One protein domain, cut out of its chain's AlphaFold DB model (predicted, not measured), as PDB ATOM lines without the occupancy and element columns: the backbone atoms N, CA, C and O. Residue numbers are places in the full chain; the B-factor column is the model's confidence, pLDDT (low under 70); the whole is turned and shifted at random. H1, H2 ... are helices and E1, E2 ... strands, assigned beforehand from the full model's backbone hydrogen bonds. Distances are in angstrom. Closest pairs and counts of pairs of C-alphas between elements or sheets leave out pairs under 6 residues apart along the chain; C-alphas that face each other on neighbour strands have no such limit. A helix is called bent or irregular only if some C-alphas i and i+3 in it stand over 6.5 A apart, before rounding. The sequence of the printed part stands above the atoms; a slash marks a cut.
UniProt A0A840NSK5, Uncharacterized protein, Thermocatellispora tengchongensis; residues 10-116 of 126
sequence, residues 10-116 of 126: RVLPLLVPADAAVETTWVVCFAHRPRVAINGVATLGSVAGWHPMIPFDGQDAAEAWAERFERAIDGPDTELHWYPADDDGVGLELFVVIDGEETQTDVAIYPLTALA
ATOM      1  N   ARG A  10     246.199 243.422 226.340       85.44
ATOM      2  CA  ARG A  10     246.469 244.375 225.246       85.44
ATOM      3  C   ARG A  10     245.319 244.553 224.243       85.44
ATOM      4  O   ARG A  10     245.366 245.481 223.446       85.44
ATOM      5  N   VAL A  11     244.348 243.640 224.225       88.75
ATOM      6  CA  VAL A  11     243.186 243.676 223.324       88.75
ATOM      7  C   VAL A  11     242.028 244.451 223.948       88.75
ATOM      8  O   VAL A  11     241.242 245.024 223.204       88.75
ATOM      9  N   LEU A  12     241.942 244.537 225.283       88.75
ATOM     10  CA  LEU A  12     240.825 245.207 225.962       88.75
ATOM     11  C   LEU A  12     240.612 246.653 225.494       88.75
ATOM     12  O   LEU A  12     239.470 246.979 225.181       88.75
ATOM     13  N   PRO A  13     241.653 247.500 225.320       92.44
ATOM     14  CA  PRO A  13     241.459 248.867 224.832       92.44
ATOM     15  C   PRO A  13     240.790 248.959 223.453       92.44
ATOM     16  O   PRO A  13     240.203 249.984 223.135       92.44
ATOM     17  N   LEU A  14     240.858 247.907 222.626       91.31
ATOM     18  CA  LEU A  14     240.216 247.881 221.306       91.31
ATOM     19  C   LEU A  14     238.694 247.699 221.383       91.31
ATOM     20  O   LEU A  14     238.011 247.900 220.384       91.31
ATOM     21  N   LEU A  15     238.179 247.281 222.541       90.69
ATOM     22  CA  LEU A  15     236.755 247.058 222.792       90.69
ATOM     23  C   LEU A  15     236.101 248.237 223.524       90.69
ATOM     24  O   LEU A  15     234.892 248.233 223.729       90.69
ATOM     25  N   VAL A  16     236.891 249.230 223.932       93.56
ATOM     26  CA  VAL A  16     236.418 250.382 224.699       93.56
ATOM     27  C   VAL A  16     235.682 251.354 223.765       93.56
ATOM     28  O   VAL A  16     236.219 251.699 222.706       93.56
ATOM     29  N   PRO A  17     234.463 251.805 224.113       93.25
ATOM     30  CA  PRO A  17     233.784 252.886 223.401       93.25
ATOM     31  C   PRO A  17     234.652 254.151 223.311       93.25
ATOM     32  O   PRO A  17     235.464 254.408 224.190       93.25
ATOM     33  N   ALA A  18     234.477 254.962 222.262       88.50
ATOM     34  CA  ALA A  18     235.406 256.046 221.905       88.50
ATOM     35  C   ALA A  18     235.719 257.061 223.030       88.50
ATOM     36  O   ALA A  18     236.806 257.636 223.025       88.50
ATOM     37  N   ASP A  19     234.801 257.244 223.981       88.88
ATOM     38  CA  ASP A  19     234.902 258.219 225.074       88.88
ATOM     39  C   ASP A  19     235.005 257.568 226.472       88.88
ATOM     40  O   ASP A  19     234.897 258.256 227.485       88.88
ATOM     41  N   ALA A  20     235.235 256.252 226.533       92.25
ATOM     42  CA  ALA A  20     235.298 255.473 227.770       92.25
ATOM     43  C   ALA A  20     236.733 255.033 228.121       92.25
ATOM     44  O   ALA A  20     237.672 255.181 227.334       92.25
ATOM     45  N   ALA A  21     236.905 254.450 229.310       94.12
ATOM     46  CA  ALA A  21     238.140 253.793 229.742       94.12
ATOM     47  C   ALA A  21     237.913 252.289 229.960       94.12
ATOM     48  O   ALA A  21     236.783 251.848 230.172       94.12
ATOM     49  N   VAL A  22     238.983 251.482 229.948       92.81
ATOM     50  CA  VAL A  22     238.880 250.027 230.200       92.81
ATOM     51  C   VAL A  22     238.236 249.759 231.563       92.81
ATOM     52  O   VAL A  22     237.410 248.861 231.691       92.81
ATOM     53  N   GLU A  23     238.587 250.560 232.564       93.50
ATOM     54  CA  GLU A  23     238.148 250.436 233.952       93.50
ATOM     55  C   GLU A  23     236.678 250.820 234.155       93.50
ATOM     56  O   GLU A  23     236.062 250.376 235.120       93.50
ATOM     57  N   THR A  24     236.117 251.644 233.264       94.69
ATOM     58  CA  THR A  24     234.710 252.072 233.316       94.69
ATOM     59  C   THR A  24     233.830 251.303 232.341       94.69
ATOM     60  O   THR A  24     232.607 251.394 232.423       94.69
ATOM     61  N   THR A  25     234.426 250.540 231.423       96.06
ATOM     62  CA  THR A  25     233.684 249.792 230.411       96.06
ATOM     63  C   THR A  25     233.111 248.513 231.007       96.06
ATOM     64  O   THR A  25     233.827 247.727 231.627       96.06
ATOM     65  N   TRP A  26     231.830 248.277 230.752       95.44
ATOM     66  CA  TRP A  26     231.132 247.036 231.073       95.44
ATOM     67  C   TRP A  26     230.737 246.314 229.794       95.44
ATOM     68  O   TRP A  26     230.554 246.934 228.751       95.44
ATOM     69  N   VAL A  27     230.624 244.995 229.854       94.19
ATOM     70  CA  VAL A  27     230.211 244.155 228.732       94.19
ATOM     71  C   VAL A  27     228.935 243.415 229.082       94.19
ATOM     72  O   VAL A  27     228.830 242.827 230.155       94.19
ATOM     73  N   VAL A  28     227.985 243.413 228.151       94.81
ATOM     74  CA  VAL A  28     226.849 242.492 228.189       94.81
ATOM     75  C   VAL A  28     227.296 241.143 227.634       94.81
ATOM     76  O   VAL A  28     227.898 241.058 226.553       94.81
ATOM     77  N   CYS A  29     226.991 240.100 228.394       91.88
ATOM     78  CA  CYS A  29     227.298 238.710 228.122       91.88
ATOM     79  C   CYS A  29     226.008 237.906 227.933       91.88
ATOM     80  O   CYS A  29     225.050 238.097 228.679       91.88
ATOM     81  N   PHE A  30     226.024 236.950 227.001       89.94
ATOM     82  CA  PHE A  30     224.945 235.968 226.865       89.94
ATOM     83  C   PHE A  30     225.365 234.587 227.350       89.94
ATOM     84  O   PHE A  30     226.491 234.139 227.097       89.94
ATOM     85  N   ALA A  31     224.445 233.904 228.020       86.62
ATOM     86  CA  ALA A  31     224.637 232.548 228.479       86.62
ATOM     87  C   ALA A  31     224.672 231.596 227.281       86.62
ATOM     88  O   ALA A  31     223.802 231.596 226.410       86.62
ATOM     89  N   HIS A  32     225.659 230.712 227.264       82.75
ATOM     90  CA  HIS A  32     225.613 229.513 226.448       82.75
ATOM     91  C   HIS A  32     225.039 228.380 227.292       82.75
ATOM     92  O   HIS A  32     225.712 227.835 228.170       82.75
ATOM     93  N   ARG A  33     223.773 228.038 227.033       74.81
ATOM     94  CA  ARG A  33     223.070 226.950 227.720       74.81
ATOM     95  C   ARG A  33     222.775 225.808 226.751       74.81
ATOM     96  O   ARG A  33     222.172 226.041 225.699       74.81
ATOM     97  N   PRO A  34     223.144 224.558 227.080       65.88
ATOM     98  CA  PRO A  34     222.641 223.416 226.338       65.88
ATOM     99  C   PRO A  34     221.123 223.339 226.535       65.88
ATOM    100  O   PRO A  34     220.626 223.284 227.661       65.88
ATOM    101  N   ARG A  35     220.374 223.322 225.431       65.50
ATOM    102  CA  ARG A  35     218.938 223.031 225.466       65.50
ATOM    103  C   ARG A  35     218.765 221.527 225.584       65.50
ATOM    104  O   ARG A  35     219.083 220.794 224.648       65.50
ATOM    105  N   VAL A  36     218.273 221.072 226.731       65.69
ATOM    106  CA  VAL A  36     218.008 219.654 226.973       65.69
ATOM    107  C   VAL A  36     216.502 219.441 226.925       65.69
ATOM    108  O   VAL A  36     215.741 220.155 227.572       65.69
ATOM    109  N   ALA A  37     216.054 218.460 226.144       64.62
ATOM    110  CA  ALA A  37     214.663 218.034 226.179       64.62
ATOM    111  C   ALA A  37     214.473 217.051 227.342       64.62
ATOM    112  O   ALA A  37     214.947 215.916 227.271       64.62
ATOM    113  N   ILE A  38     213.771 217.467 228.396       68.94
ATOM    114  CA  ILE A  38     213.374 216.589 229.503       68.94
ATOM    115  C   ILE A  38     211.884 216.306 229.332       68.94
ATOM    116  O   ILE A  38     211.059 217.213 229.363       68.94
ATOM    117  N   ASN A  39     211.526 215.042 229.084       79.19
ATOM    118  CA  ASN A  39     210.140 214.617 228.826       79.19
ATOM    119  C   ASN A  39     209.435 215.391 227.689       79.19
ATOM    120  O   ASN A  39     208.228 215.608 227.732       79.19
ATOM    121  N   GLY A  40     210.182 215.813 226.663       69.25
ATOM    122  CA  GLY A  40     209.641 216.574 225.529       69.25
ATOM    123  C   GLY A  40     209.459 218.074 225.785       69.25
ATOM    124  O   GLY A  40     209.041 218.784 224.875       69.25
ATOM    125  N   VAL A  41     209.811 218.565 226.977       60.25
ATOM    126  CA  VAL A  41     209.840 219.993 227.313       60.25
ATOM    127  C   VAL A  41     211.266 220.511 227.142       60.25
ATOM    128  O   VAL A  41     212.217 219.878 227.602       60.25
ATOM    129  N   ALA A  42     211.425 221.644 226.456       55.91
ATOM    130  CA  ALA A  42     212.712 222.322 226.376       55.91
ATOM    131  C   ALA A  42     213.033 222.921 227.751       55.91
ATOM    132  O   ALA A  42     212.381 223.867 228.180       55.91
ATOM    133  N   THR A  43     214.017 222.351 228.439       64.94
ATOM    134  CA  THR A  43     214.497 222.844 229.730       64.94
ATOM    135  C   THR A  43     215.869 223.481 229.529       64.94
ATOM    136  O   THR A  43     216.737 222.919 228.849       64.94
ATOM    137  N   LEU A  44     216.061 224.673 230.094       66.81
ATOM    138  CA  LEU A  44     217.364 225.329 230.127       66.81
ATOM    139  C   LEU A  44     218.245 224.602 231.149       66.81
ATOM    140  O   LEU A  44     217.866 224.460 232.310       66.81
ATOM    141  N   GLY A  45     219.389 224.080 230.702       67.31
ATOM    142  CA  GLY A  45     220.413 223.562 231.608       67.31
ATOM    143  C   GLY A  45     221.180 224.692 232.303       67.31
ATOM    144  O   GLY A  45     220.996 225.866 231.983       67.31
ATOM    145  N   SER A  46     222.083 224.331 233.216       72.69
ATOM    146  CA  SER A  46     223.020 225.280 233.830       72.69
ATOM    147  C   SER A  46     223.846 226.024 232.774       72.69
ATOM    148  O   SER A  46     224.149 225.473 231.709       72.69
ATOM    149  N   VAL A  47     224.248 227.261 233.083       76.69
ATOM    150  CA  VAL A  47     225.144 228.057 232.234       76.69
ATOM    151  C   VAL A  47     226.454 227.300 232.013       76.69
ATOM    152  O   VAL A  47     227.204 227.055 232.953       76.69
ATOM    153  N   ALA A  48     226.733 226.919 230.763       74.50
ATOM    154  CA  ALA A  48     227.990 226.262 230.404       74.50
ATOM    155  C   ALA A  48     229.132 227.274 230.222       74.50
ATOM    156  O   ALA A  48     230.301 226.920 230.378       74.50
ATOM    157  N   GLY A  49     228.794 228.525 229.904       78.00
ATOM    158  CA  GLY A  49     229.718 229.652 229.867       78.00
ATOM    159  C   GLY A  49     229.036 230.950 229.440       78.00
ATOM    160  O   GLY A  49     227.911 230.936 228.939       78.00
ATOM    161  N   TRP A  50     229.735 232.065 229.632       85.88
ATOM    162  CA  TRP A  50     229.277 233.407 229.263       85.88
ATOM    163  C   TRP A  50     230.056 233.940 228.059       85.88
ATOM    164  O   TRP A  50     231.286 233.857 228.012       85.88
ATOM    165  N   HIS A  51     229.337 234.502 227.087       86.00
ATOM    166  CA  HIS A  51     229.904 235.057 225.860       86.00
ATOM    167  C   HIS A  51     229.796 236.584 225.853       86.00
ATOM    168  O   HIS A  51     228.680 237.087 225.722       86.00
ATOM    169  N   PRO A  52     230.914 237.326 225.955       83.75
ATOM    170  CA  PRO A  52     230.894 238.785 225.908       83.75
ATOM    171  C   PRO A  52     230.599 239.277 224.492       83.75
ATOM    172  O   PRO A  52     231.199 238.792 223.531       83.75
ATOM    173  N   MET A  53     229.694 240.247 224.359       82.25
ATOM    174  CA  MET A  53     229.220 240.695 223.044       82.25
ATOM    175  C   MET A  53     229.250 242.206 222.851       82.25
ATOM    176  O   MET A  53     229.645 242.662 221.778       82.25
ATOM    177  N   ILE A  54     228.803 242.984 223.841       89.56
ATOM    178  CA  ILE A  54     228.510 244.407 223.626       89.56
ATOM    179  C   ILE A  54     229.113 245.248 224.755       89.56
ATOM    180  O   ILE A  54     228.666 245.105 225.893       89.56
ATOM    181  N   PRO A  55     230.114 246.098 224.468       94.19
ATOM    182  CA  PRO A  55     230.706 246.993 225.452       94.19
ATOM    183  C   PRO A  55     229.894 248.288 225.611       94.19
ATOM    184  O   PRO A  55     229.383 248.841 224.636       94.19
ATOM    185  N   PHE A  56     229.833 248.794 226.839       96.31
ATOM    186  CA  PHE A  56     229.134 250.013 227.237       96.31
ATOM    187  C   PHE A  56     230.008 250.854 228.157       96.31
ATOM    188  O   PHE A  56     230.781 250.322 228.955       96.31
ATOM    189  N   ASP A  57     229.860 252.172 228.055       95.31
ATOM    190  CA  ASP A  57     230.474 253.107 228.991       95.31
ATOM    191  C   ASP A  57     229.637 253.167 230.274       95.31
ATOM    192  O   ASP A  57     228.578 253.796 230.311       95.31
ATOM    193  N   GLY A  58     230.091 252.458 231.306       95.38
ATOM    194  CA  GLY A  58     229.417 252.364 232.594       95.38
ATOM    195  C   GLY A  58     228.469 251.170 232.741       95.38
ATOM    196  O   GLY A  58     227.901 250.646 231.780       95.38
ATOM    197  N   GLN A  59     228.298 250.766 234.001       95.44
ATOM    198  CA  GLN A  59     227.434 249.663 234.417       95.44
ATOM    199  C   GLN A  59     225.963 249.954 234.091       95.44
ATOM    200  O   GLN A  59     225.337 249.163 233.393       95.44
ATOM    201  N   ASP A  60     225.449 251.125 234.481       96.19
ATOM    202  CA  ASP A  60     224.050 251.527 234.262       96.19
ATOM    203  C   ASP A  60     223.632 251.445 232.782       96.19
ATOM    204  O   ASP A  60     222.508 251.068 232.456       96.19
ATOM    205  N   ALA A  61     224.539 251.786 231.859       96.31
ATOM    206  CA  ALA A  61     224.271 251.705 230.425       96.31
ATOM    207  C   ALA A  61     224.182 250.250 229.934       96.31
ATOM    208  O   ALA A  61     223.348 249.944 229.076       96.31
ATOM    209  N   ALA A  62     225.014 249.359 230.483       96.44
ATOM    210  CA  ALA A  62     224.949 247.928 230.217       96.44
ATOM    211  C   ALA A  62     223.665 247.312 230.798       96.44
ATOM    212  O   ALA A  62     222.976 246.585 230.081       96.44
ATOM    213  N   GLU A  63     223.306 247.653 232.042       96.62
ATOM    214  CA  GLU A  63     222.070 247.209 232.702       96.62
ATOM    215  C   GLU A  63     220.837 247.649 231.914       96.62
ATOM    216  O   GLU A  63     220.030 246.817 231.504       96.62
ATOM    217  N   ALA A  64     220.727 248.942 231.595       96.62
ATOM    218  CA  ALA A  64     219.589 249.476 230.852       96.62
ATOM    219  C   ALA A  64     219.434 248.823 229.469       96.62
ATOM    220  O   ALA A  64     218.317 248.619 228.981       96.62
ATOM    221  N   TRP A  65     220.548 248.493 228.807       96.50
ATOM    222  CA  TRP A  65     220.496 247.765 227.546       96.50
ATOM    223  C   TRP A  65     220.039 246.316 227.739       96.50
ATOM    224  O   TRP A  65     219.173 245.867 226.985       96.50
ATOM    225  N   ALA A  66     220.594 245.612 228.730       95.44
ATOM    226  CA  ALA A  66     220.262 244.230 229.070       95.44
ATOM    227  C   ALA A  66     218.783 244.076 229.450       95.44
ATOM    228  O   ALA A  66     218.084 243.239 228.884       95.44
ATOM    229  N   GLU A  67     218.267 244.953 230.308       95.69
ATOM    230  CA  GLU A  67     216.855 244.959 230.687       95.69
ATOM    231  C   GLU A  67     215.941 245.215 229.490       95.69
ATOM    232  O   GLU A  67     214.910 244.563 229.329       95.69
ATOM    233  N   ARG A  68     216.311 246.152 228.607       95.00
ATOM    234  CA  ARG A  68     215.550 246.399 227.377       95.00
ATOM    235  C   ARG A  68     215.553 245.178 226.459       95.00
ATOM    236  O   ARG A  68     214.553 244.937 225.786       95.00
ATOM    237  N   PHE A  69     216.668 244.457 226.388       93.19
ATOM    238  CA  PHE A  69     216.775 243.230 225.608       93.19
ATOM    239  C   PHE A  69     215.860 242.136 226.170       93.19
ATOM    240  O   PHE A  69     215.045 241.613 225.414       93.19
ATOM    241  N   GLU A  70     215.905 241.868 227.477       90.88
ATOM    242  CA  GLU A  70     215.031 240.867 228.108       90.88
ATOM    243  C   GLU A  70     213.550 241.236 227.977       90.88
ATOM    244  O   GLU A  70     212.732 240.421 227.555       90.88
ATOM    245  N   ARG A  71     213.188 242.511 228.179       91.69
ATOM    246  CA  ARG A  71     211.812 242.986 227.935       91.69
ATOM    247  C   ARG A  71     211.360 242.810 226.485       91.69
ATOM    248  O   ARG A  71     210.167 242.674 226.224       91.69
ATOM    249  N   ALA A  72     212.278 242.835 225.521       90.31
ATOM    250  CA  ALA A  72     211.938 242.571 224.125       90.31
ATOM    251  C   ALA A  72     211.667 241.080 223.853       90.31
ATOM    252  O   ALA A  72     210.982 240.772 222.875       90.31
ATOM    253  N   ILE A  73     212.186 240.177 224.690       86.69
ATOM    254  CA  ILE A  73     211.973 238.727 224.602       86.69
ATOM    255  C   ILE A  73     210.721 238.320 225.382       86.69
ATOM    256  O   ILE A  73     209.821 237.711 224.802       86.69
ATOM    257  N   ASP A  74     210.649 238.693 226.660       84.56
ATOM    258  CA  ASP A  74     209.633 238.200 227.598       84.56
ATOM    259  C   ASP A  74     208.419 239.127 227.736       84.56
ATOM    260  O   ASP A  74     207.344 238.695 228.147       84.56
ATOM    261  N   GLY A  75     208.562 240.397 227.345       86.62
ATOM    262  CA  GLY A  75     207.487 241.386 227.356       86.62
ATOM    263  C   GLY A  75     207.824 242.677 228.115       86.62
ATOM    264  O   GLY A  75     208.715 242.720 228.962       86.62
ATOM    265  N   PRO A  76     207.106 243.779 227.828       86.88
ATOM    266  CA  PRO A  76     207.413 245.089 228.401       86.88
ATOM    267  C   PRO A  76     207.189 245.166 229.916       86.88
ATOM    268  O   PRO A  76     207.873 245.952 230.569       86.88
ATOM    269  N   ASP A  77     206.284 244.356 230.466       86.81
ATOM    270  CA  ASP A  77     205.879 244.386 231.879       86.81
ATOM    271  C   ASP A  77     206.637 243.372 232.753       86.81
ATOM    272  O   ASP A  77     206.317 243.212 233.928       86.81
ATOM    273  N   THR A  78     207.651 242.696 232.206       88.88
ATOM    274  CA  THR A  78     208.435 241.691 232.931       88.88
ATOM    275  C   THR A  78     209.150 242.303 234.135       88.88
ATOM    276  O   THR A  78     209.803 243.346 234.031       88.88
ATOM    277  N   GLU A  79     209.034 241.678 235.301       93.19
ATOM    278  CA  GLU A  79     209.776 242.095 236.487       93.19
ATOM    279  C   GLU A  79     211.202 241.536 236.413       93.19
ATOM    280  O   GLU A  79     211.392 240.356 236.124       93.19
ATOM    281  N   LEU A  80     212.199 242.395 236.634       93.81
ATOM    282  CA  LEU A  80     213.613 242.075 236.449       93.81
ATOM    283  C   LEU A  80     214.394 242.391 237.719       93.81
ATOM    284  O   LEU A  80     214.203 243.457 238.306       93.81
ATOM    285  N   HIS A  81     215.278 241.481 238.116       94.19
ATOM    286  CA  HIS A  81     216.128 241.626 239.296       94.19
ATOM    287  C   HIS A  81     217.573 241.278 238.960       94.19
ATOM    288  O   HIS A  81     217.848 240.273 238.305       94.19
ATOM    289  N   TRP A  82     218.493 242.118 239.431       93.50
ATOM    290  CA  TRP A  82     219.927 241.890 239.313       93.50
ATOM    291  C   TRP A  82     220.453 241.192 240.556       93.50
ATOM    292  O   TRP A  82     220.251 241.661 241.678       93.50
ATOM    293  N   TYR A  83     221.195 240.114 240.342       90.00
ATOM    294  CA  TYR A  83     221.885 239.385 241.395       90.00
ATOM    295  C   TYR A  83     223.379 239.298 241.087       90.00
ATOM    296  O   TYR A  83     223.756 239.276 239.916       90.00
ATOM    297  N   PRO A  84     224.258 239.241 242.104       88.19
ATOM    298  CA  PRO A  84     225.661 238.924 241.875       88.19
ATOM    299  C   PRO A  84     225.785 237.613 241.097       88.19
ATOM    300  O   PRO A  84     225.168 236.616 241.469       88.19
ATOM    301  N   ALA A  85     226.578 237.610 240.028       79.88
ATOM    302  CA  ALA A  85     226.912 236.376 239.337       79.88
ATOM    303  C   ALA A  85     227.780 235.498 240.262       79.88
ATOM    304  O   ALA A  85     228.745 235.980 240.870       79.88
ATOM    305  N   ASP A  86     227.419 234.221 240.400       69.31
ATOM    306  CA  ASP A  86     228.117 233.285 241.286       69.31
ATOM    307  C   ASP A  86     229.605 233.084 240.894       69.31
ATOM    308  O   ASP A  86     230.008 233.244 239.740       69.31
ATOM    309  N   ASP A  87     230.416 232.679 241.882       58.22
ATOM    310  CA  ASP A  87     231.860 232.350 241.854       58.22
ATOM    311  C   ASP A  87     232.900 233.492 241.851       58.22
ATOM    312  O   ASP A  87     234.075 233.212 242.113       58.22
ATOM    313  N   ASP A  88     232.545 234.757 241.623       59.50
ATOM    314  CA  ASP A  88     233.519 235.868 241.705       59.50
ATOM    315  C   ASP A  88     232.986 237.172 242.321       59.50
ATOM    316  O   ASP A  88     233.787 237.970 242.813       59.50
ATOM    317  N   GLY A  89     231.663 237.369 242.369       63.75
ATOM    318  CA  GLY A  89     231.023 238.541 242.978       63.75
ATOM    319  C   GLY A  89     231.269 239.855 242.227       63.75
ATOM    320  O   GLY A  89     231.026 240.924 242.785       63.75
ATOM    321  N   VAL A  90     231.786 239.783 240.996       80.56
ATOM    322  CA  VAL A  90     232.168 240.952 240.187       80.56
ATOM    323  C   VAL A  90     231.163 241.207 239.061       80.56
ATOM    324  O   VAL A  90     230.942 242.360 238.694       80.56
ATOM    325  N   GLY A  91     230.555 240.154 238.511       87.06
ATOM    326  CA  GLY A  91     229.473 240.271 237.533       87.06
ATOM    327  C   GLY A  91     228.093 240.393 238.173       87.06
ATOM    328  O   GLY A  91     227.904 240.069 239.346       87.06
ATOM    329  N   LEU A  92     227.118 240.810 237.368       91.25
ATOM    330  CA  LEU A  92     225.700 240.778 237.709       91.25
ATOM    331  C   LEU A  92     224.954 239.921 236.691       91.25
ATOM    332  O   LEU A  92     225.111 240.107 235.487       91.25
ATOM    333  N   GLU A  93     224.141 238.992 237.167       90.69
ATOM    334  CA  GLU A  93     223.252 238.182 236.347       90.69
ATOM    335  C   GLU A  93     221.810 238.663 236.497       90.69
ATOM    336  O   GLU A  93     221.368 239.033 237.589       90.69
ATOM    337  N   LEU A  94     221.091 238.680 235.378       92.56
ATOM    338  CA  LEU A  94     219.715 239.138 235.319       92.56
ATOM    339  C   LEU A  94     218.755 237.965 235.524       92.56
ATOM    340  O   LEU A  94     218.910 236.887 234.943       92.56
ATOM    341  N   PHE A  95     217.729 238.193 236.333       90.94
ATOM    342  CA  PHE A  95     216.661 237.244 236.616       90.94
ATOM    343  C   PHE A  95     215.314 237.877 236.280       90.94
ATOM    344  O   PHE A  95     215.094 239.066 236.511       90.94
ATOM    345  N   VAL A  96     214.412 237.061 235.748       88.94
ATOM    346  CA  VAL A  96     213.016 237.406 235.491       88.94
ATOM    347  C   VAL A  96     212.167 236.851 236.625       88.94
ATOM    348  O   VAL A  96     212.351 235.706 237.031       88.94
ATOM    349  N   VAL A  97     211.221 237.640 237.126       86.38
ATOM    350  CA  VAL A  97     210.283 237.214 238.169       86.38
ATOM    351  C   VAL A  97     208.885 237.115 237.576       86.38
ATOM    352  O   VAL A  97     208.349 238.092 237.055       86.38
ATOM    353  N   ILE A  98     208.291 235.924 237.635       78.94
ATOM    354  CA  ILE A  98     206.947 235.638 237.120       78.94
ATOM    355  C   ILE A  98     206.145 235.004 238.251       78.94
ATOM    356  O   ILE A  98     206.546 233.983 238.797       78.94
ATOM    357  N   ASP A  99     205.026 235.625 238.631       82.00
ATOM    358  CA  ASP A  99     204.164 235.168 239.735       82.00
ATOM    359  C   ASP A  99     204.908 234.965 241.076       82.00
ATOM    360  O   ASP A  99     204.510 234.163 241.921       82.00
ATOM    361  N   GLY A 100     205.990 235.725 241.291       78.12
ATOM    362  CA  GLY A 100     206.857 235.612 242.467       78.12
ATOM    363  C   GLY A 100     207.870 234.465 242.404       78.12
ATOM    364  O   GLY A 100     208.612 234.272 243.366       78.12
ATOM    365  N   GLU A 101     207.921 233.718 241.299       79.75
ATOM    366  CA  GLU A 101     208.953 232.722 241.022       79.75
ATOM    367  C   GLU A 101     210.067 233.326 240.158       79.75
ATOM    368  O   GLU A 101     209.822 233.957 239.128       79.75
ATOM    369  N   GLU A 102     211.312 233.119 240.583       82.81
ATOM    370  CA  GLU A 102     212.498 233.634 239.905       82.81
ATOM    371  C   GLU A 102     212.985 232.638 238.852       82.81
ATOM    372  O   GLU A 102     213.266 231.473 239.138       82.81
ATOM    373  N   THR A 103     213.118 233.115 237.619       81.69
ATOM    374  CA  THR A 103     213.681 232.372 236.496       81.69
ATOM    375  C   THR A 103     214.927 233.088 235.989       81.69
ATOM    376  O   THR A 103     214.899 234.253 235.603       81.69
ATOM    377  N   GLN A 104     216.046 232.374 235.987       79.75
ATOM    378  CA  GLN A 104     217.339 232.877 235.530       79.75
ATOM    379  C   GLN A 104     217.330 233.133 234.012       79.75
ATOM    380  O   GLN A 104     216.983 232.222 233.251       79.75
ATOM    381  N   THR A 105     217.755 234.322 233.572       84.81
ATOM    382  CA  THR A 105     217.779 234.705 232.142       84.81
ATOM    383  C   THR A 105     219.051 234.253 231.430       84.81
ATOM    384  O   THR A 105     219.963 233.702 232.045       84.81
ATOM    385  N   ASP A 106     219.133 234.499 230.121       87.00
ATOM    386  CA  ASP A 106     220.343 234.266 229.331       87.00
ATOM    387  C   ASP A 106     221.303 235.475 229.342       87.00
ATOM    388  O   ASP A 106     222.226 235.507 228.527       87.00
ATOM    389  N   VAL A 107     221.134 236.456 230.238       91.19
ATOM    390  CA  VAL A 107     221.916 237.705 230.253       91.19
ATOM    391  C   VAL A 107     222.635 237.950 231.579       91.19
ATOM    392  O   VAL A 107     222.079 237.821 232.665       91.19
ATOM    393  N   ALA A 108     223.888 238.385 231.463       92.50
ATOM    394  CA  ALA A 108     224.681 238.927 232.557       92.50
ATOM    395  C   ALA A 108     225.526 240.109 232.069       92.50
ATOM    396  O   ALA A 108     225.748 240.278 230.868       92.50
ATOM    397  N   ILE A 109     226.041 240.906 232.997       93.75
ATOM    398  CA  ILE A 109     227.002 241.971 232.725       93.75
ATOM    399  C   ILE A 109     228.244 241.822 233.598       93.75
ATOM    400  O   ILE A 109     228.174 241.369 234.738       93.75
ATOM    401  N   TYR A 110     229.391 242.211 233.055       92.50
ATOM    402  CA  TYR A 110     230.678 242.163 233.749       92.50
ATOM    403  C   TYR A 110     231.500 243.411 233.420       92.50
ATOM    404  O   TYR A 110     231.364 243.946 232.317       92.50
ATOM    405  N   PRO A 111     232.404 243.866 234.303       93.25
ATOM    406  CA  PRO A 111     233.392 244.857 233.909       93.25
ATOM    407  C   PRO A 111     234.307 244.261 232.831       93.25
ATOM    408  O   PRO A 111     234.668 243.085 232.883       93.25
ATOM    409  N   LEU A 112     234.730 245.068 231.854       92.06
ATOM    410  CA  LEU A 112     235.582 244.622 230.743       92.06
ATOM    411  C   LEU A 112     236.894 243.989 231.234       92.06
ATOM    412  O   LEU A 112     237.431 243.076 230.605       92.06
ATOM    413  N   THR A 113     237.397 244.445 232.380       90.25
ATOM    414  CA  THR A 113     238.586 243.898 233.045       90.25
ATOM    415  C   THR A 113     238.432 242.433 233.452       90.25
ATOM    416  O   THR A 113     239.437 241.727 233.489       90.25
ATOM    417  N   ALA A 114     237.207 241.941 233.675       87.44
ATOM    418  CA  ALA A 114     236.950 240.527 233.950       87.44
ATOM    419  C   ALA A 114     237.241 239.628 232.734       87.44
ATOM    420  O   ALA A 114     237.477 238.436 232.901       87.44
ATOM    421  N   LEU A 115     237.295 240.181 231.511       85.62
ATOM    422  CA  LEU A 115     237.682 239.421 230.317       85.62
ATOM    423  C   LEU A 115     239.197 239.189 230.217       85.62
ATOM    424  O   LEU A 115     239.629 238.436 229.344       85.62
ATOM    425  N   ALA A 116     240.015 239.854 231.036       83.50
ATOM    426  CA  ALA A 116     241.464 239.709 230.981       83.50
ATOM    427  C   ALA A 116     241.876 238.273 231.337       83.50
ATOM    428  O   ALA A 116     241.553 237.775 232.414       83.50
TER     429      ALA A 116
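AT A GLANCE: This is residues 10 to 116 of the 126 residues of an uncharacterized protein of Thermocatellispora tengchongensis (UniProt A0A840NSK5). A strongly twisted sheet of five strands curls round one long helix, H2, which lies on one face of it as the second of two layers. The small hairpin of E2 and E3 makes one end of the longest axis, and the short helices H1 and H3 lie at the other end. The printed part has 107 residues, with named elements in the order H1 E1 E2 E3 E4 H2 E5 E6 E7 H3. The sheet's order is E4 - E1 - E7 - E6 - E5, all antiparallel, and the class is mixed, helices and strands. The whole is compact, with a radius of gyration of the C-alphas of 14.8 A, yet elongated, spanning 47 by 28 by 22 A.

HOW THE PARTS SIT: H1, residues 10 to 15, only grazes the five-stranded sheet, with its residues 12 to 15. E1, residues 25 to 32, runs on into E2, residues 35 to 38, at 37 degrees. E2 and E3, residues 41 to 44, form an antiparallel hairpin, with N 38 and O 41 3.0 A apart. E4, residues 49 to 57, is an edge strand that bends by 59 degrees at residue 54; it is antiparallel to E1, with N 28 and O 54 2.9 A apart. H2, residues 59 to 74, is on the sheet; its closest C-alphas to E1 are those of Gln 59 and Trp 26, 5.6 A. E5, residues 79 to 84, E6, residues 92 to 98, and E7, residues 101 to 111, form a meander, each strand the antiparallel neighbour of the one before; N 81 and O 95 are 2.9 A apart, N 103 and O 96 2.8 A. E7 bends by 68 degrees at residue 106 and is antiparallel to E1 at 135 degrees, with N 29 and O 108 2.8 A apart. H3, residues 112 to 115, stands at the sheet's level, at a height of 1.2 A, and only just touches H1, with 3 pairs of C-alphas within 8 A, the closest Leu 12 and Leu 112 at 7.1 A. In H2 every O i to N i+4 pair is within hydrogen-bond range; in H1 0 of 2 are, beside 2 of 3 O i to N i+3 pairs, and H3 is too short for an O i to N i+4 pair.

IN THESE COORDINATES: H1 begins at C-alpha 10 (246.469, 244.375, 225.246) and is irregular, but only just: C-alphas 10 and 13 are 6.7 A apart. E1 and H2 each measure 22.2 A, E4 23.5 A and E7 28.2 A. H3 ends at C-alpha 115 (237.682, 239.421, 230.317).

THE WHOLE: The C-alphas farthest apart are those of Asp 19 and Asn 39, 50.3 A. The printed part has no cut and no long link. Its mean pLDDT is 85.6, with residues 34 to 38, 40 to 45 and 86 to 89 under 70.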